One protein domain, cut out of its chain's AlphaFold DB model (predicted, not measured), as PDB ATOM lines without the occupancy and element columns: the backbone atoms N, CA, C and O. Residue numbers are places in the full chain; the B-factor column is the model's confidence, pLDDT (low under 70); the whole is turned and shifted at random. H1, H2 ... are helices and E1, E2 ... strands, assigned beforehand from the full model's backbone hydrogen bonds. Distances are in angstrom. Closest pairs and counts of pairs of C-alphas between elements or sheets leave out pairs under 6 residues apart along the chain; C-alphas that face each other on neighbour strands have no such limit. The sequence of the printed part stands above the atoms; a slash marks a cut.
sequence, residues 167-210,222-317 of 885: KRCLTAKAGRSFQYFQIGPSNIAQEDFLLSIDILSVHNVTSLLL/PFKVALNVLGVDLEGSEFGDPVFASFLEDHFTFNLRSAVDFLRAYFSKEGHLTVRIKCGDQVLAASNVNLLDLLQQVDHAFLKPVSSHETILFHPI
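Overview. This is residues 167 to 210 and 222 to 317 of the 885 residues of the protein "DUF3668 domain-containing protein" of Schistocephalus solidus (UniProt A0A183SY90). Two strongly twisted sheets lie partly face to face, E1 E2 E7 E3 E6 and E5 E4 E8 E9, with strand E10 running along one side, near E3 and reaching E9. The first sheet is curled like part of a barrel, and the tip of its hairpin E1 and E2, residues 172 to 177, sticks out from the body. The printed part has 140 residues with two short helices and ten strands, in the order E1 E2 E3 H1 E4 E5 E6 E7 H2 E8 E9 E10. It is mostly strand; the first sheet is mixed and the second antiparallel. The whole is only just compact, close to loose, with a radius of gyration of the C-alphas of 16.9 A and spans of 51 by 36 by 25 A.

Arrangement. Begin with E3, residues 191 to 203. Its residues 191 to 198 pair antiparallel with E7, residues 251 to 258, where N 193 and O 256 are 2.8 A apart. Its residues 201 to 203 pair antiparallel with edge strand E6, residues 244 to 246; look for N 202 and O 245 at 2.8 A. On the other side of E7, E2, residues 176 to 182, is parallel to it, with N 181 and O 255 at 2.8 A. E2 forms an antiparallel hairpin with edge strand E1, residues 167 to 173, with N 169 and O 180 at 2.8 A. In the second sheet, E4, residues 223 to 229, is antiparallel to E8, residues 273 to 279, with N 226 and O 276 at 2.8 A. E4 and E5, residues 232 to 235, form a hairpin with N 234 and O 227 at 2.8 A; E8 and E9, residues 282 to 288, form another with N 275 and O 287 at 2.8 A. E3 and E4 are near each other, with 9 pairs of C-alphas within 10 A. E10, residues 306 to 313, pairs with no named strand; it is near E3, and its closest C-alpha to E9 is Ile 312, 7.3 A from that of Ser 287. H1, residues 205 to 208, only grazes the second sheet; H2, residues 260 to 267, only grazes the first with residues 260 to 263. In H2 every O i to N i+4 pair is within hydrogen-bond range; H1 is too short for such a pair.

Along the chain. Find C-alpha 191 at (-42.111, 30.903, 23.974); from there E3 runs 37.3 A to C-alpha 203 at (-21.538, 58.526, 9.601). E7 spans 21.9 A, and E10 runs 22.9 A to C-alpha 313 at (-30.896, 60.003, 11.197).

Size, cuts and confidence. The C-alphas farthest apart, of Ala 174 and Leu 210, are 54.2 A apart. Residues 211 to 221 are not printed; C-alphas 210 and 222 are 16.9 A apart across this cut. The link from E9 to E10 is long, 17 residues. The mean pLDDT of the printed part is 75.8, and 32 residues are under 70, among them 169 to 178 and 296 to 304.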
ATOM      1  N   LYS A 167     -39.967  42.332  32.178       74.12
ATOM      2  CA  LYS A 167     -39.562  41.932  33.532       74.12
ATOM      3  C   LYS A 167     -38.281  41.095  33.430       74.12
ATOM      4  O   LYS A 167     -38.296  40.001  32.870       74.12
ATOM      5  N   ARG A 168     -37.149  41.614  33.926       71.31
ATOM      6  CA  ARG A 168     -35.855  40.899  33.920       71.31
ATOM      7  C   ARG A 168     -35.939  39.684  34.848       71.31
ATOM      8  O   ARG A 168     -36.131  39.833  36.053       71.31
ATOM      9  N   CYS A 169     -35.789  38.489  34.289       63.19
ATOM     10  CA  CYS A 169     -35.953  37.216  34.981       63.19
ATOM     11  C   CYS A 169     -34.675  36.370  34.936       63.19
ATOM     12  O   CYS A 169     -33.863  36.455  34.012       63.19
ATOM     13  N   LEU A 170     -34.522  35.522  35.951       47.56
ATOM     14  CA  LEU A 170     -33.458  34.530  36.072       47.56
ATOM     15  C   LEU A 170     -34.093  33.146  36.223       47.56
ATOM     16  O   LEU A 170     -35.130  32.997  36.868       47.56
ATOM     17  N   THR A 171     -33.483  32.118  35.646       46.75
ATOM     18  CA  THR A 171     -33.899  30.723  35.845       46.75
ATOM     19  C   THR A 171     -32.683  29.809  35.851       46.75
ATOM     20  O   THR A 171     -31.831  29.877  34.967       46.75
ATOM     21  N   ALA A 172     -32.603  28.943  36.860       35.28
ATOM     22  CA  ALA A 172     -31.586  27.906  36.941       35.28
ATOM     23  C   ALA A 172     -32.050  26.654  36.182       35.28
ATOM     24  O   ALA A 172     -33.142  26.144  36.428       35.28
ATOM     25  N   LYS A 173     -31.213  26.133  35.281       37.25
ATOM     26  CA  LYS A 173     -31.454  24.865  34.580       37.25
ATOM     27  C   LYS A 173     -30.138  24.096  34.477       37.25
ATOM     28  O   LYS A 173     -29.134  24.652  34.044       37.25
ATOM     29  N   ALA A 174     -30.136  22.836  34.920       34.50
ATOM     30  CA  ALA A 174     -28.952  21.962  34.943       34.50
ATOM     31  C   ALA A 174     -27.682  22.619  35.544       34.50
ATOM     32  O   ALA A 174     -26.592  22.528  34.987       34.50
ATOM     33  N   GLY A 175     -27.827  23.321  36.675       39.62
ATOM     34  CA  GLY A 175     -26.703  23.932  37.402       39.62
ATOM     35  C   GLY A 175     -26.154  25.241  36.819       39.62
ATOM     36  O   GLY A 175     -25.206  25.785  37.378       39.62
ATOM     37  N   ARG A 176     -26.739  25.783  35.740       39.59
ATOM     38  CA  ARG A 176     -26.402  27.112  35.198       39.59
ATOM     39  C   ARG A 176     -27.593  28.064  35.315       39.59
ATOM     40  O   ARG A 176     -28.737  27.660  35.105       39.59
ATOM     41  N   SER A 177     -27.324  29.319  35.664       44.12
ATOM     42  CA  SER A 177     -28.304  30.407  35.695       44.12
ATOM     43  C   SER A 177     -28.364  31.106  34.338       44.12
ATOM     44  O   SER A 177     -27.358  31.602  33.839       44.12
ATOM     45  N   PHE A 178     -29.555  31.167  33.750       55.34
ATOM     46  CA  PHE A 178     -29.817  31.866  32.494       55.34
ATOM     47  C   PHE A 178     -30.692  33.095  32.757       55.34
ATOM     48  O   PHE A 178     -31.638  33.032  33.548       55.34
ATOM     49  N   GLN A 179     -30.373  34.207  32.095       70.19
ATOM     50  CA  GLN A 179     -31.138  35.453  32.156       70.19
ATOM     51  C   GLN A 179     -31.981  35.629  30.892       70.19
ATOM     52  O   GLN A 179     -31.500  35.384  29.783       70.19
ATOM     53  N   TYR A 180     -33.211  36.106  31.070       80.19
ATOM     54  CA  TYR A 180     -34.118  36.489  29.991       80.19
ATOM     55  C   TYR A 180     -35.031  37.648  30.418       80.19
ATOM     56  O   TYR A 180     -35.114  37.986  31.600       80.19
ATOM     57  N   PHE A 181     -35.729  38.255  29.462       81.00
ATOM     58  CA  PHE A 181     -36.746  39.280  29.702       81.00
ATOM     59  C   PHE A 181     -38.133  38.698  29.433       81.00
ATOM     60  O   PHE A 181     -38.450  38.331  28.305       81.00
ATOM     61  N   GLN A 182     -38.954  38.590  30.474       81.44
ATOM     62  CA  GLN A 182     -40.345  38.165  30.362       81.44
ATOM     63  C   GLN A 182     -41.189  39.342  29.850       81.44
ATOM     64  O   GLN A 182     -41.218  40.392  30.489       81.44
ATOM     65  N   ILE A 183     -41.871  39.174  28.714       81.50
ATOM     66  CA  ILE A 183     -42.750  40.187  28.105       81.50
ATOM     67  C   ILE A 183     -44.152  39.590  27.986       81.50
ATOM     68  O   ILE A 183     -44.353  38.607  27.267       81.50
ATOM     69  N   GLY A 184     -45.119  40.175  28.696       71.19
ATOM     70  CA  GLY A 184     -46.435  39.571  28.918       71.19
ATOM     71  C   GLY A 184     -46.421  38.479  30.007       71.19
ATOM     72  O   GLY A 184     -45.350  38.049  30.451       71.19
ATOM     73  N   PRO A 185     -47.601  38.032  30.468       69.25
ATOM     74  CA  PRO A 185     -47.742  37.213  31.672       69.25
ATOM     75  C   PRO A 185     -47.168  35.798  31.488       69.25
ATOM     76  O   PRO A 185     -47.448  35.108  30.506       69.25
ATOM     77  N   SER A 186     -46.362  35.351  32.453       64.81
ATOM     78  CA  SER A 186     -45.495  34.160  32.352       64.81
ATOM     79  C   SER A 186     -46.224  32.811  32.302       64.81
ATOM     80  O   SER A 186     -45.608  31.796  31.978       64.81
ATOM     81  N   ASN A 187     -47.525  32.783  32.591       56.72
ATOM     82  CA  ASN A 187     -48.380  31.609  32.412       56.72
ATOM     83  C   ASN A 187     -48.716  31.345  30.930       56.72
ATOM     84  O   ASN A 187     -48.832  30.184  30.541       56.72
ATOM     85  N   ILE A 188     -48.825  32.393  30.105       56.78
ATOM     86  CA  ILE A 188     -49.200  32.319  28.681       56.78
ATOM     87  C   ILE A 188     -47.986  32.581  27.781       56.78
ATOM     88  O   ILE A 188     -47.744  31.858  26.818       56.78
ATOM     89  N   ALA A 189     -47.208  33.615  28.097       73.44
ATOM     90  CA  ALA A 189     -46.137  34.150  27.268       73.44
ATOM     91  C   ALA A 189     -44.827  33.356  27.483       73.44
ATOM     92  O   ALA A 189     -43.873  33.835  28.097       73.44
ATOM     93  N   GLN A 190     -44.836  32.090  27.056       77.38
ATOM     94  CA  GLN A 190     -43.852  31.067  27.428       77.38
ATOM     95  C   GLN A 190     -42.851  30.658  26.334       77.38
ATOM     96  O   GLN A 190     -41.948  29.867  26.644       77.38
ATOM     97  N   GLU A 191     -43.011  31.153  25.106       83.06
ATOM     98  CA  GLU A 191     -42.111  30.903  23.974       83.06
ATOM     99  C   GLU A 191     -40.807  31.689  24.158       83.06
ATOM    100  O   GLU A 191     -40.836  32.847  24.579       83.06
ATOM    101  N   ASP A 192     -39.666  31.068  23.853       85.12
ATOM    102  CA  ASP A 192     -38.359  31.719  23.972       85.12
ATOM    103  C   ASP A 192     -37.942  32.307  22.609       85.12
ATOM    104  O   ASP A 192     -38.044  31.651  21.568       85.12
ATOM    105  N   PHE A 193     -37.461  33.547  22.617       87.00
ATOM    106  CA  PHE A 193     -36.974  34.272  21.444       87.00
ATOM    107  C   PHE A 193     -35.586  34.857  21.718       87.00
ATOM    108  O   PHE A 193     -35.233  35.148  22.861       87.00
ATOM    109  N   LEU A 194     -34.824  35.089  20.656       88.19
ATOM    110  CA  LEU A 194     -33.545  35.786  20.673       88.19
ATOM    111  C   LEU A 194     -33.669  37.048  19.815       88.19
ATOM    112  O   LEU A 194     -33.880  36.949  18.606       88.19
ATOM    113  N   LEU A 195     -33.567  38.217  20.449       88.62
ATOM    114  CA  LEU A 195     -33.414  39.506  19.777       88.62
ATOM    115  C   LEU A 195     -31.920  39.834  19.699       88.62
ATOM    116  O   LEU A 195     -31.259  39.921  20.735       88.62
ATOM    117  N   SER A 196     -31.411  40.035  18.489       89.25
ATOM    118  CA  SER A 196     -30.038  40.453  18.210       89.25
ATOM    119  C   SER A 196     -30.018  41.855  17.607       89.25
ATOM    120  O   SER A 196     -30.900  42.209  16.821       89.25
ATOM    121  N   ILE A 197     -29.011  42.645  17.971       91.12
ATOM    122  CA  ILE A 197     -28.807  44.015  17.495       91.12
ATOM    123  C   ILE A 197     -27.337  44.185  17.114       91.12
ATOM    124  O   ILE A 197     -26.474  44.078  17.984       91.12
ATOM    125  N   ASP A 198     -27.068  44.479  15.843       89.50
ATOM    126  CA  ASP A 198     -25.729  44.800  15.344       89.50
ATOM    127  C   ASP A 198     -25.620  46.314  15.122       89.50
ATOM    128  O   ASP A 198     -26.453  46.902  14.420       89.50
ATOM    129  N   ILE A 199     -24.566  46.943  15.643       90.81
ATOM    130  CA  ILE A 199     -24.146  48.280  15.204       90.81
ATOM    131  C   ILE A 199     -23.200  48.083  14.020       90.81
ATOM    132  O   ILE A 199     -22.167  47.440  14.167       90.81
ATOM    133  N   LEU A 200     -23.557  48.581  12.830       89.69
ATOM    134  CA  LEU A 200     -22.787  48.306  11.607       89.69
ATOM    135  C   LEU A 200     -21.878  49.472  11.220       89.69
ATOM    136  O   LEU A 200     -20.702  49.271  10.920       89.69
ATOM    137  N   SER A 201     -22.410  50.697  11.205       88.38
ATOM    138  CA  SER A 201     -21.610  51.897  10.936       88.38
ATOM    139  C   SER A 201     -22.255  53.183  11.445       88.38
ATOM    140  O   SER A 201     -23.470  53.252  11.631       88.38
ATOM    141  N   VAL A 202     -21.423  54.201  11.643       89.06
ATOM    142  CA  VAL A 202     -21.780  55.565  12.042       89.06
ATOM    143  C   VAL A 202     -21.166  56.533  11.031       89.06
ATOM    144  O   VAL A 202     -20.029  56.336  10.607       89.06
ATOM    145  N   HIS A 203     -21.911  57.568  10.645       89.44
ATOM    146  CA  HIS A 203     -21.538  58.526   9.601       89.44
ATOM    147  C   HIS A 203     -21.806  59.965  10.061       89.44
ATOM    148  O   HIS A 203     -22.810  60.227  10.724       89.44
ATOM    149  N   ASN A 204     -20.921  60.889   9.679       85.19
ATOM    150  CA  ASN A 204     -21.033  62.350   9.812       85.19
ATOM    151  C   ASN A 204     -21.460  62.881  11.201       85.19
ATOM    152  O   ASN A 204     -22.253  63.819  11.315       85.19
ATOM    153  N   VAL A 205     -20.892  62.330  12.280       83.50
ATOM    154  CA  VAL A 205     -21.037  62.836  13.665       83.50
ATOM    155  C   VAL A 205     -20.541  64.280  13.795       83.50
ATOM    156  O   VAL A 205     -21.025  65.023  14.646       83.50
ATOM    157  N   THR A 206     -19.637  64.707  12.909       79.00
ATOM    158  CA  THR A 206     -19.220  66.105  12.715       79.00
ATOM    159  C   THR A 206     -20.388  67.093  12.667       79.00
ATOM    160  O   THR A 206     -20.286  68.162  13.265       79.00
ATOM    161  N   SER A 207     -21.515  66.732  12.043       79.19
ATOM    162  CA  SER A 207     -22.717  67.582  11.960       79.19
ATOM    163  C   SER A 207     -23.420  67.846  13.307       79.19
ATOM    164  O   SER A 207     -24.220  68.775  13.415       79.19
ATOM    165  N   LEU A 208     -23.118  67.062  14.352       75.31
ATOM    166  CA  LEU A 208     -23.689  67.206  15.700       75.31
ATOM    167  C   LEU A 208     -22.831  68.071  16.639       75.31
ATOM    168  O   LEU A 208     -23.261  68.371  17.754       75.31
ATOM    169  N   LEU A 209     -21.626  68.463  16.217       73.75
ATOM    170  CA  LEU A 209     -20.693  69.245  17.029       73.75
ATOM    171  C   LEU A 209     -20.931  70.748  16.838       73.75
ATOM    172  O   LEU A 209     -20.780  71.296  15.747       73.75
ATOM    173  N   LEU A 210     -21.284  71.437  17.926       61.75
ATOM    174  CA  LEU A 210     -21.426  72.893  17.940       61.75
ATOM    175  C   LEU A 210     -20.045  73.559  17.935       61.75
ATOM    176  O   LEU A 210     -19.138  73.140  18.645       61.75
ATOM    177  N   PRO A 222     -13.054  59.412  22.437       73.25
ATOM    178  CA  PRO A 222     -13.862  58.284  22.008       73.25
ATOM    179  C   PRO A 222     -15.322  58.727  21.846       73.25
ATOM    180  O   PRO A 222     -16.022  59.028  22.822       73.25
ATOM    181  N   PHE A 223     -15.796  58.765  20.605       84.62
ATOM    182  CA  PHE A 223     -17.225  58.756  20.331       84.62
ATOM    183  C   PHE A 223     -17.772  57.344  20.573       84.62
ATOM    184  O   PHE A 223     -17.062  56.353  20.400       84.62
ATOM    185  N   LYS A 224     -19.039  57.250  20.985       87.94
ATOM    186  CA  LYS A 224     -19.738  55.978  21.232       87.94
ATOM    187  C   LYS A 224     -21.162  56.029  20.707       87.94
ATOM    188  O   LYS A 224     -21.833  57.055  20.822       87.94
ATOM    189  N   VAL A 225     -21.660  54.889  20.240       89.12
ATOM    190  CA  VAL A 225     -23.103  54.644  20.141       89.12
ATOM    191  C   VAL A 225     -23.561  53.984  21.440       89.12
ATOM    192  O   VAL A 225     -22.985  52.988  21.869       89.12
ATOM    193  N   ALA A 226     -24.592  54.532  22.077       89.25
ATOM    194  CA  ALA A 226     -25.172  53.998  23.302       89.25
ATOM    195  C   ALA A 226     -26.659  53.679  23.100       89.25
ATOM    196  O   ALA A 226     -27.478  54.578  22.877       89.25
ATOM    197  N   LEU A 227     -27.017  52.402  23.214       90.06
ATOM    198  CA  LEU A 227     -28.388  51.909  23.078       90.06
ATOM    199  C   LEU A 227     -29.066  51.892  24.457       90.06
ATOM    200  O   LEU A 227     -28.411  51.626  25.459       90.06
ATOM    201  N   ASN A 228     -30.370  52.145  24.532       87.12
ATOM    202  CA  ASN A 228     -31.206  51.675  25.637       87.12
ATOM    203  C   ASN A 228     -32.200  50.664  25.071       87.12
ATOM    204  O   ASN A 228     -32.997  51.009  24.198       87.12
ATOM    205  N   VAL A 229     -32.118  49.421  25.542       83.94
ATOM    206  CA  VAL A 229     -32.884  48.280  25.032       83.94
ATOM    207  C   VAL A 229     -33.541  47.594  26.223       83.94
ATOM    208  O   VAL A 229     -32.842  47.132  27.123       83.94
ATOM    209  N   LEU A 230     -34.876  47.522  26.263       76.00
ATOM    210  CA  LEU A 230     -35.620  46.870  27.360       76.00
ATOM    211  C   LEU A 230     -35.296  47.444  28.764       76.00
ATOM    212  O   LEU A 230     -35.429  46.744  29.768       76.00
ATOM    213  N   GLY A 231     -34.851  48.705  28.844       73.06
ATOM    214  CA  GLY A 231     -34.392  49.341  30.084       73.06
ATOM    215  C   GLY A 231     -32.942  49.023  30.480       73.06
ATOM    216  O   GLY A 231     -32.530  49.373  31.584       73.06
ATOM    217  N   VAL A 232     -32.162  48.371  29.612       81.00
ATOM    218  CA  VAL A 232     -30.710  48.195  29.763       81.00
ATOM    219  C   VAL A 232     -29.991  49.214  28.888       81.00
ATOM    220  O   VAL A 232     -30.143  49.195  27.668       81.00
ATOM    221  N   ASP A 233     -29.179  50.073  29.504       84.69
ATOM    222  CA  ASP A 233     -28.192  50.869  28.778       84.69
ATOM    223  C   ASP A 233     -27.020  49.972  28.341       84.69
ATOM    224  O   ASP A 233     -26.434  49.251  29.152       84.69
ATOM    225  N   LEU A 234     -26.686  50.031  27.054       86.12
ATOM    226  CA  LEU A 234     -25.532  49.395  26.425       86.12
ATOM    227  C   LEU A 234     -24.655  50.467  25.781       86.12
ATOM    228  O   LEU A 234     -25.165  51.474  25.286       86.12
ATOM    229  N   GLU A 235     -23.353  50.213  25.708       86.75
ATOM    230  CA  GLU A 235     -22.410  51.022  24.935       86.75
ATOM    231  C   GLU A 235     -21.694  50.136  23.917       86.75
ATOM    232  O   GLU A 235     -21.223  49.053  24.267       86.75
ATOM    233  N   GLY A 236     -21.653  50.593  22.666       84.94
ATOM    234  CA  GLY A 236     -20.820  50.028  21.610       84.94
ATOM    235  C   GLY A 236     -19.365  50.475  21.716       84.94
ATOM    236  O   GLY A 236     -18.979  51.219  22.626       84.94
ATOM    237  N   SER A 237     -18.564  50.025  20.758       86.00
ATOM    238  CA  SER A 237     -17.138  50.311  20.677       86.00
ATOM    239  C   SER A 237     -16.837  51.804  20.532       86.00
ATOM    240  O   SER A 237     -17.597  52.590  19.961       86.00
ATOM    241  N   GLU A 238     -15.669  52.185  21.041       86.12
ATOM    242  CA  GLU A 238     -15.142  53.542  20.945       86.12
ATOM    243  C   GLU A 238     -14.568  53.806  19.549       86.12
ATOM    244  O   GLU A 238     -13.758  53.026  19.045       86.12
ATOM    245  N   PHE A 239     -14.959  54.921  18.928       85.12
ATOM    246  CA  PHE A 239     -14.450  55.343  17.622       85.12
ATOM    247  C   PHE A 239     -13.912  56.778  17.658       85.12
ATOM    248  O   PHE A 239     -14.463  57.649  18.329       85.12
ATOM    249  N   GLY A 240     -12.798  57.014  16.956       75.38
ATOM    250  CA  GLY A 240     -12.097  58.305  16.941       75.38
ATOM    251  C   GLY A 240     -12.311  59.153  15.683       75.38
ATOM    252  O   GLY A 240     -11.994  60.339  15.706       75.38
ATOM    253  N   ASP A 241     -12.834  58.571  14.599       80.50
ATOM    254  CA  ASP A 241     -13.155  59.291  13.359       80.50
ATOM    255  C   ASP A 241     -14.641  59.709  13.366       80.50
ATOM    256  O   ASP A 241     -15.519  58.845  13.300       80.50
ATOM    257  N   PRO A 242     -14.962  61.013  13.464       75.19
ATOM    258  CA  PRO A 242     -16.342  61.491  13.468       75.19
ATOM    259  C   PRO A 242     -16.992  61.514  12.074       75.19
ATOM    260  O   PRO A 242     -18.196  61.755  11.986       75.19
ATOM    261  N   VAL A 243     -16.244  61.296  10.988       78.88
ATOM    262  CA  VAL A 243     -16.779  61.275   9.616       78.88
ATOM    263  C   VAL A 243     -17.337  59.895   9.281       78.88
ATOM    264  O   VAL A 243     -18.452  59.805   8.767       78.88
ATOM    265  N   PHE A 244     -16.602  58.825   9.598       83.44
ATOM    266  CA  PHE A 244     -17.043  57.448   9.377       83.44
ATOM    267  C   PHE A 244     -16.407  56.459  10.361       83.44
ATOM    268  O   PHE A 244     -15.192  56.434  10.540       83.44
ATOM    269  N   ALA A 245     -17.225  55.565  10.915       84.38
ATOM    270  CA  ALA A 245     -16.774  54.391  11.651       84.38
ATOM    271  C   ALA A 245     -17.607  53.158  11.271       84.38
ATOM    272  O   ALA A 245     -18.811  53.259  11.041       84.38
ATOM    273  N   SER A 246     -16.977  51.983  11.242       85.56
ATOM    274  CA  SER A 246     -17.628  50.693  10.982       85.56
ATOM    275  C   SER A 246     -17.213  49.657  12.013       85.56
ATOM    276  O   SER A 246     -16.031  49.581  12.353       85.56
ATOM    277  N   PHE A 247     -18.155  48.826  12.447       83.44
ATOM    278  CA  PHE A 247     -17.968  47.892  13.555       83.44
ATOM    279  C   PHE A 247     -18.261  46.462  13.096       83.44
ATOM    280  O   PHE A 247     -19.132  46.228  12.258       83.44
ATOM    281  N   LEU A 248     -17.496  45.505  13.627       67.31
ATOM    282  CA  LEU A 248     -17.619  44.076  13.305       67.31
ATOM    283  C   LEU A 248     -18.003  43.218  14.520       67.31
ATOM    284  O   LEU A 248     -18.440  42.085  14.339       67.31
ATOM    285  N   GLU A 249     -17.853  43.750  15.737       68.62
ATOM    286  CA  GLU A 249     -18.015  43.010  16.999       68.62
ATOM    287  C   GLU A 249     -19.084  43.617  17.935       68.62
ATOM    288  O   GLU A 249     -19.407  43.019  18.961       68.62
ATOM    289  N   ASP A 250     -19.702  44.748  17.563       83.38
ATOM    290  CA  ASP A 250     -20.782  45.421  18.313       83.38
ATOM    291  C   ASP A 250     -22.133  44.690  18.145       83.38
ATOM    292  O   ASP A 250     -23.098  45.207  17.573       83.38
ATOM    293  N   HIS A 251     -22.178  43.450  18.632       86.44
ATOM    294  CA  HIS A 251     -23.310  42.534  18.551       86.44
ATOM    295  C   HIS A 251     -23.916  42.275  19.937       86.44
ATOM    296  O   HIS A 251     -23.302  41.652  20.807       86.44
ATOM    297  N   PHE A 252     -25.159  42.710  20.137       87.50
ATOM    298  CA  PHE A 252     -25.875  42.595  21.407       87.50
ATOM    299  C   PHE A 252     -27.030  41.601  21.301       87.50
ATOM    300  O   PHE A 252     -27.817  41.660  20.360       87.50
ATOM    301  N   THR A 253     -27.166  40.709  22.286       86.81
ATOM    302  CA  THR A 253     -28.192  39.654  22.293       86.81
ATOM    303  C   THR A 253     -29.058  39.678  23.548       86.81
ATOM    304  O   THR A 253     -28.581  39.846  24.671       86.81
ATOM    305  N   PHE A 254     -30.357  39.470  23.350       86.56
ATOM    306  CA  PHE A 254     -31.377  39.489  24.390       86.56
ATOM    307  C   PHE A 254     -32.274  38.256  24.273       86.56
ATOM    308  O   PHE A 254     -33.076  38.139  23.346       86.56
ATOM    309  N   ASN A 255     -32.186  37.357  25.254       85.50
ATOM    310  CA  ASN A 255     -33.175  36.294  25.419       85.50
ATOM    311  C   ASN A 255     -34.490  36.924  25.893       85.50
ATOM    312  O   ASN A 255     -34.548  37.490  26.990       85.50
ATOM    313  N   LEU A 256     -35.548  36.815  25.099       86.81
ATOM    314  CA  LEU A 256     -36.903  37.221  25.464       86.81
ATOM    315  C   LEU A 256     -37.733  35.968  25.736       86.81
ATOM    316  O   LEU A 256     -37.555  34.945  25.077       86.81
ATOM    317  N   ARG A 257     -38.679  36.047  26.668       83.69
ATOM    318  CA  ARG A 257     -39.695  35.012  26.860       83.69
ATOM    319  C   ARG A 257     -41.070  35.650  26.788       83.69
ATOM    320  O   ARG A 257     -41.365  36.569  27.552       83.69
ATOM    321  N   SER A 258     -41.851  35.254  25.792       85.12
ATOM    322  CA  SER A 258     -43.054  35.984  25.401       85.12
ATOM    323  C   SER A 258     -44.022  35.111  24.587       85.12
ATOM    324  O   SER A 258     -43.937  33.886  24.594       85.12
ATOM    325  N   ALA A 259     -44.953  35.741  23.878       81.38
ATOM    326  CA  ALA A 259     -45.614  35.189  22.699       81.38
ATOM    327  C   ALA A 259     -45.677  36.292  21.630       81.38
ATOM    328  O   ALA A 259     -45.619  37.477  21.969       81.38
ATOM    329  N   VAL A 260     -45.814  35.926  20.352       79.56
ATOM    330  CA  VAL A 260     -45.708  36.877  19.221       79.56
ATOM    331  C   VAL A 260     -46.631  38.095  19.383       79.56
ATOM    332  O   VAL A 260     -46.217  39.221  19.117       79.56
ATOM    333  N   ASP A 261     -47.850  37.904  19.892       72.56
ATOM    334  CA  ASP A 261     -48.816  38.997  20.071       72.56
ATOM    335  C   ASP A 261     -48.482  39.932  21.250       72.56
ATOM    336  O   ASP A 261     -48.773  41.126  21.181       72.56
ATOM    337  N   PHE A 262     -47.795  39.443  22.291       79.44
ATOM    338  CA  PHE A 262     -47.254  40.306  23.349       79.44
ATOM    339  C   PHE A 262     -46.018  41.078  22.870       79.44
ATOM    340  O   PHE A 262     -45.872  42.244  23.226       79.44
ATOM    341  N   LEU A 263     -45.176  40.493  22.009       80.19
ATOM    342  CA  LEU A 263     -44.084  41.232  21.361       80.19
ATOM    343  C   LEU A 263     -44.626  42.331  20.429       80.19
ATOM    344  O   LEU A 263     -44.146  43.460  20.485       80.19
ATOM    345  N   ARG A 264     -45.682  42.049  19.648       80.31
ATOM    346  CA  ARG A 264     -46.391  43.055  18.831       80.31
ATOM    347  C   ARG A 264     -46.936  44.197  19.690       80.31
ATOM    348  O   ARG A 264     -46.662  45.354  19.392       80.31
ATOM    349  N   ALA A 265     -47.652  43.879  20.772       73.12
ATOM    350  CA  ALA A 265     -48.229  44.865  21.694       73.12
ATOM    351  C   ALA A 265     -47.192  45.610  22.563       73.12
ATOM    352  O   ALA A 265     -47.528  46.610  23.207       73.12
ATOM    353  N   TYR A 266     -45.950  45.119  22.609       78.75
ATOM    354  CA  TYR A 266     -44.816  45.823  23.192       78.75
ATOM    355  C   TYR A 266     -44.193  46.776  22.168       78.75
ATOM    356  O   TYR A 266     -44.219  47.983  22.382       78.75
ATOM    357  N   PHE A 267     -43.717  46.273  21.025       79.31
ATOM    358  CA  PHE A 267     -43.048  47.100  20.012       79.31
ATOM    359  C   PHE A 267     -43.972  48.133  19.344       79.31
ATOM    360  O   PHE A 267     -43.481  49.131  18.840       79.31
ATOM    361  N   SER A 268     -45.301  47.972  19.398       70.62
ATOM    362  CA  SER A 268     -46.253  48.995  18.934       70.62
ATOM    363  C   SER A 268     -46.351  50.242  19.829       70.62
ATOM    364  O   SER A 268     -47.214  51.085  19.587       70.62
ATOM    365  N   LYS A 269     -45.550  50.345  20.896       66.19
ATOM    366  CA  LYS A 269     -45.462  51.520  21.776       66.19
ATOM    367  C   LYS A 269     -44.141  52.251  21.547       66.19
ATOM    368  O   LYS A 269     -43.087  51.632  21.421       66.19
ATOM    369  N   GLU A 270     -44.199  53.577  21.540       53.62
ATOM    370  CA  GLU A 270     -43.029  54.429  21.328       53.62
ATOM    371  C   GLU A 270     -42.061  54.412  22.528       53.62
ATOM    372  O   GLU A 270     -42.471  54.274  23.680       53.62
ATOM    373  N   GLY A 271     -40.761  54.594  22.258       55.59
ATOM    374  CA  GLY A 271     -39.738  54.796  23.296       55.59
ATOM    375  C   GLY A 271     -39.201  53.528  23.976       55.59
ATOM    376  O   GLY A 271     -38.696  53.606  25.093       55.59
ATOM    377  N   HIS A 272     -39.311  52.354  23.345       66.31
ATOM    378  CA  HIS A 272     -38.788  51.084  23.887       66.31
ATOM    379  C   HIS A 272     -37.411  50.656  23.354       66.31
ATOM    380  O   HIS A 272     -36.795  49.739  23.905       66.31
ATOM    381  N   LEU A 273     -36.911  51.356  22.334       81.88
ATOM    382  CA  LEU A 273     -35.525  51.322  21.889       81.88
ATOM    383  C   LEU A 273     -35.083  52.759  21.591       81.88
ATOM    384  O   LEU A 273     -35.673  53.424  20.738       81.88
ATOM    385  N   THR A 274     -34.042  53.229  22.279       86.56
ATOM    386  CA  THR A 274     -33.460  54.564  22.062       86.56
ATOM    387  C   THR A 274     -31.985  54.424  21.713       86.56
ATOM    388  O   THR A 274     -31.230  53.773  22.433       86.56
ATOM    389  N   VAL A 275     -31.556  55.061  20.628       90.12
ATOM    390  CA  VAL A 275     -30.160  55.113  20.183       90.12
ATOM    391  C   VAL A 275     -29.626  56.510  20.472       90.12
ATOM    392  O   VAL A 275     -30.301  57.503  20.205       90.12
ATOM    393  N   ARG A 276     -28.429  56.603  21.048       90.62
ATOM    394  CA  ARG A 276     -27.756  57.867  21.376       90.62
ATOM    395  C   ARG A 276     -26.346  57.864  20.813       90.62
ATOM    396  O   ARG A 276     -25.672  56.839  20.874       90.62
ATOM    397  N   ILE A 277     -25.883  59.017  20.349       88.50
ATOM    398  CA  ILE A 277     -24.466  59.249  20.052       88.50
ATOM    399  C   ILE A 277     -23.880  60.041  21.221       88.50
ATOM    400  O   ILE A 277     -24.437  61.069  21.615       88.50
ATOM    401  N   LYS A 278     -22.777  59.551  21.790       86.19
ATOM    402  CA  LYS A 278     -22.043  60.173  22.897       86.19
ATOM    403  C   LYS A 278     -20.641  60.616  22.471       86.19
ATOM    404  O   LYS A 278     -20.035  59.997  21.600       86.19
ATOM    405  N   CYS A 279     -20.104  61.614  23.166       84.12
ATOM    406  CA  CYS A 279     -18.670  61.889  23.259       84.12
ATOM    407  C   CYS A 279     -18.309  61.966  24.751       84.12
ATOM    408  O   CYS A 279     -18.795  62.848  25.462       84.12
ATOM    409  N   GLY A 280     -17.547  60.989  25.256       77.69
ATOM    410  CA  GLY A 280     -17.449  60.757  26.703       77.69
ATOM    411  C   GLY A 280     -18.836  60.562  27.340       77.69
ATOM    412  O   GLY A 280     -19.672  59.835  26.805       77.69
ATOM    413  N   ASP A 281     -19.107  61.252  28.451       75.69
ATOM    414  CA  ASP A 281     -20.418  61.220  29.123       75.69
ATOM    415  C   ASP A 281     -21.496  62.090  28.442       75.69
ATOM    416  O   ASP A 281     -22.685  61.955  28.746       75.69
ATOM    417  N   GLN A 282     -21.124  62.981  27.513       80.94
ATOM    418  CA  GLN A 282     -22.066  63.905  26.878       80.94
ATOM    419  C   GLN A 282     -22.831  63.228  25.734       80.94
ATOM    420  O   GLN A 282     -22.237  62.789  24.751       80.94
ATOM    421  N   VAL A 283     -24.165  63.213  25.814       84.88
ATOM    422  CA  VAL A 283     -25.038  62.839  24.686       84.88
ATOM    423  C   VAL A 283     -25.106  64.005  23.693       84.88
ATOM    424  O   VAL A 283     -25.509  65.107  24.063       84.88
ATOM    425  N   LEU A 284     -24.728  63.756  22.437       82.94
ATOM    426  CA  LEU A 284     -24.769  64.733  21.339       82.94
ATOM    427  C   LEU A 284     -26.124  64.727  20.618       82.94
ATOM    428  O   LEU A 284     -26.654  65.781  20.271       82.94
ATOM    429  N   ALA A 285     -26.690  63.533  20.416       83.94
ATOM    430  CA  ALA A 285     -28.008  63.334  19.826       83.94
ATOM    431  C   ALA A 285     -28.652  62.027  20.313       83.94
ATOM    432  O   ALA A 285     -27.960  61.095  20.733       83.94
ATOM    433  N   ALA A 286     -29.981  61.963  20.237       86.81
ATOM    434  CA  ALA A 286     -30.795  60.810  20.602       86.81
ATOM    435  C   ALA A 286     -31.919  60.611  19.575       86.81
ATOM    436  O   ALA A 286     -32.436  61.587  19.034       86.81
ATOM    437  N   SER A 287     -32.302  59.362  19.319       86.50
ATOM    438  CA  SER A 287     -33.401  59.000  18.421       86.50
ATOM    439  C   SER A 287     -34.079  57.712  18.897       86.50
ATOM    440  O   SER A 287     -33.436  56.859  19.513       86.50
ATOM    441  N   ASN A 288     -35.380  57.576  18.643       85.19
ATOM    442  CA  ASN A 288     -36.179  56.413  19.036       85.19
ATOM    443  C   ASN A 288     -36.457  55.519  17.825       85.19
ATOM    444  O   ASN A 288     -36.705  56.014  16.728       85.19
ATOM    445  N   VAL A 289     -36.458  54.206  18.044       83.44
ATOM    446  CA  VAL A 289     -36.609  53.186  16.999       83.44
ATOM    447  C   VAL A 289     -37.846  52.335  17.274       83.44
ATOM    448  O   VAL A 289     -38.141  52.013  18.428       83.44
ATOM    449  N   ASN A 290     -38.570  51.961  16.218       77.69
ATOM    450  CA  ASN A 290     -39.800  51.180  16.307       77.69
ATOM    451  C   ASN A 290     -39.613  49.786  15.686       77.69
ATOM    452  O   ASN A 290     -39.663  49.619  14.473       77.69
ATOM    453  N   LEU A 291     -39.459  48.769  16.537       77.44
ATOM    454  CA  LEU A 291     -39.242  47.377  16.121       77.44
ATOM    455  C   LEU A 291     -40.522  46.650  15.648       77.44
ATOM    456  O   LEU A 291     -40.496  45.437  15.438       77.44
ATOM    457  N   LEU A 292     -41.659  47.341  15.493       74.06
ATOM    458  CA  LEU A 292     -42.916  46.723  15.049       74.06
ATOM    459  C   LEU A 292     -42.817  46.153  13.625       74.06
ATOM    460  O   LEU A 292     -43.416  45.112  13.345       74.06
ATOM    461  N   ASP A 293     -42.042  46.786  12.744       70.38
ATOM    462  CA  ASP A 293     -41.896  46.366  11.345       70.38
ATOM    463  C   ASP A 293     -41.216  44.989  11.214       70.38
ATOM    464  O   ASP A 293     -41.572  44.199  10.336       70.38
ATOM    465  N   LEU A 294     -40.363  44.627  12.183       72.94
ATOM    466  CA  LEU A 294     -39.754  43.299  12.342       72.94
ATOM    467  C   LEU A 294     -40.791  42.186  12.631       72.94
ATOM    468  O   LEU A 294     -40.518  41.007  12.413       72.94
ATOM    469  N   LEU A 295     -41.994  42.543  13.105       70.06
ATOM    470  CA  LEU A 295     -43.110  41.627  13.402       70.06
ATOM    471  C   LEU A 295     -44.294  41.746  12.429       70.06
ATOM    472  O   LEU A 295     -45.236  40.944  12.500       70.06
ATOM    473  N   GLN A 296     -44.257  42.728  11.529       60.28
ATOM    474  CA  GLN A 296     -45.339  43.046  10.593       60.28
ATOM    475  C   GLN A 296     -45.376  42.098   9.378       60.28
ATOM    476  O   GLN A 296     -46.375  42.045   8.669       60.28
ATOM    477  N   GLN A 297     -44.304  41.324   9.158       52.16
ATOM    478  CA  GLN A 297     -44.115  40.417   8.014       52.16
ATOM    479  C   GLN A 297     -44.213  38.918   8.383       52.16
ATOM    480  O   GLN A 297     -43.731  38.071   7.633       52.16
ATOM    481  N   VAL A 298     -44.758  38.568   9.559       53.78
ATOM    482  CA  VAL A 298     -44.557  37.233  10.162       53.78
ATOM    483  C   VAL A 298     -45.860  36.473  10.431       53.78
ATOM    484  O   VAL A 298     -46.629  36.812  11.335       53.78
ATOM    485  N   ASP A 299     -46.055  35.382   9.687       51.62
ATOM    486  CA  ASP A 299     -47.095  34.377   9.926       51.62
ATOM    487  C   ASP A 299     -46.916  33.632  11.259       51.62
ATOM    488  O   ASP A 299     -45.810  33.487  11.786       51.62
ATOM    489  N   HIS A 300     -48.010  33.039  11.753       45.03
ATOM    490  CA  HIS A 300     -48.073  32.250  12.996       45.03
ATOM    491  C   HIS A 300     -47.064  31.081  13.100       45.03
ATOM    492  O   HIS A 300     -46.920  30.488  14.169       45.03
ATOM    493  N   ALA A 301     -46.374  30.723  12.013       45.59
ATOM    494  CA  ALA A 301     -45.408  29.632  11.982       45.59
ATOM    495  C   ALA A 301     -44.042  29.983  12.606       45.59
ATOM    496  O   ALA A 301     -43.418  29.085  13.163       45.59
ATOM    497  N   PHE A 302     -43.570  31.239  12.513       58.53
ATOM    498  CA  PHE A 302     -42.271  31.736  13.030       58.53
ATOM    499  C   PHE A 302     -41.137  30.674  13.003       58.53
ATOM    500  O   PHE A 302     -40.678  30.203  14.050       58.53
ATOM    501  N   LEU A 303     -40.748  30.236  11.792       53.06
ATOM    502  CA  LEU A 303     -39.794  29.129  11.549       53.06
ATOM    503  C   LEU A 303     -38.399  29.567  11.070       53.06
ATOM    504  O   LEU A 303     -37.504  28.732  10.960       53.06
ATOM    505  N   LYS A 304     -38.205  30.849  10.750       59.56
ATOM    506  CA  LYS A 304     -36.922  31.426  10.317       59.56
ATOM    507  C   LYS A 304     -36.664  32.721  11.098       59.56
ATOM    508  O   LYS A 304     -37.641  33.373  11.470       59.56
ATOM    509  N   PRO A 305     -35.398  33.094  11.359       70.44
ATOM    510  CA  PRO A 305     -35.079  34.417  11.883       70.44
ATOM    511  C   PRO A 305     -35.511  35.496  10.885       70.44
ATOM    512  O   PRO A 305     -35.357  35.329   9.674       70.44
ATOM    513  N   VAL A 306     -36.046  36.597  11.405       80.81
ATOM    514  CA  VAL A 306     -36.412  37.797  10.639       80.81
ATOM    515  C   VAL A 306     -35.382  38.875  10.947       80.81
ATOM    516  O   VAL A 306     -34.958  38.974  12.097       80.81
ATOM    517  N   SER A 307     -34.982  39.684   9.966       81.88
ATOM    518  CA  SER A 307     -34.068  40.809  10.186       81.88
ATOM    519  C   SER A 307     -34.444  42.055   9.382       81.88
ATOM    520  O   SER A 307     -34.924  41.957   8.252       81.88
ATOM    521  N   SER A 308     -34.207  43.227   9.975       80.75
ATOM    522  CA  SER A 308     -34.296  44.543   9.335       80.75
ATOM    523  C   SER A 308     -32.928  45.230   9.351       80.75
ATOM    524  O   SER A 308     -32.101  44.997  10.233       80.75
ATOM    525  N   HIS A 309     -32.685  46.071   8.348       83.38
ATOM    526  CA  HIS A 309     -31.585  47.030   8.321       83.38
ATOM    527  C   HIS A 309     -32.200  48.425   8.386       83.38
ATOM    528  O   HIS A 309     -33.054  48.750   7.562       83.38
ATOM    529  N   GLU A 310     -31.777  49.242   9.346       83.12
ATOM    530  CA  GLU A 310     -32.386  50.544   9.619       83.12
ATOM    531  C   GLU A 310     -31.311  51.630   9.693       83.12
ATOM    532  O   GLU A 310     -30.240  51.437  10.270       83.12
ATOM    533  N   THR A 311     -31.593  52.775   9.067       87.31
ATOM    534  CA  THR A 311     -30.699  53.940   9.029       87.31
ATOM    535  C   THR A 311     -31.331  55.059   9.840       87.31
ATOM    536  O   THR A 311     -32.363  55.610   9.463       87.31
ATOM    537  N   ILE A 312     -30.725  55.364  10.981       87.50
ATOM    538  CA  ILE A 312     -31.269  56.274  11.983       87.50
ATOM    539  C   ILE A 312     -30.594  57.628  11.801       87.50
ATOM    540  O   ILE A 312     -29.406  57.761  12.091       87.50
ATOM    541  N   LEU A 313     -31.348  58.616  11.318       86.00
ATOM    542  CA  LEU A 313     -30.896  60.003  11.197       86.00
ATOM    543  C   LEU A 313     -30.921  60.702  12.567       86.00
ATOM    544  O   LEU A 313     -31.852  60.509  13.355       86.00
ATOM    545  N   PHE A 314     -29.929  61.553  12.824       83.12
ATOM    546  CA  PHE A 314     -29.803  62.339  14.051       83.12
ATOM    547  C   PHE A 314     -29.786  63.840  13.760       83.12
ATOM    548  O   PHE A 314     -29.233  64.295  12.762       83.12
ATOM    549  N   HIS A 315     -30.362  64.611  14.681       74.88
ATOM    550  CA  HIS A 315     -30.390  66.071  14.642       74.88
ATOM    551  C   HIS A 315     -29.756  66.637  15.930       74.88
ATOM    552  O   HIS A 315     -29.893  66.007  16.985       74.88
ATOM    553  N   PRO A 316     -29.088  67.807  15.895       68.62
ATOM    554  CA  PRO A 316     -28.490  68.405  17.090       68.62
ATOM    555  C   PRO A 316     -29.542  68.799  18.139       68.62
ATOM    556  O   PRO A 316     -30.531  69.459  17.822       68.62
ATOM    557  N   ILE A 317     -29.290  68.470  19.410       61.22
ATOM    558  CA  ILE A 317     -30.243  68.656  20.527       61.22
ATOM    559  C   ILE A 317     -30.654  70.130  20.769       61.22
ATOM    560  O   ILE A 317     -31.716  70.389  21.326       61.22
TER     561      ILE A 317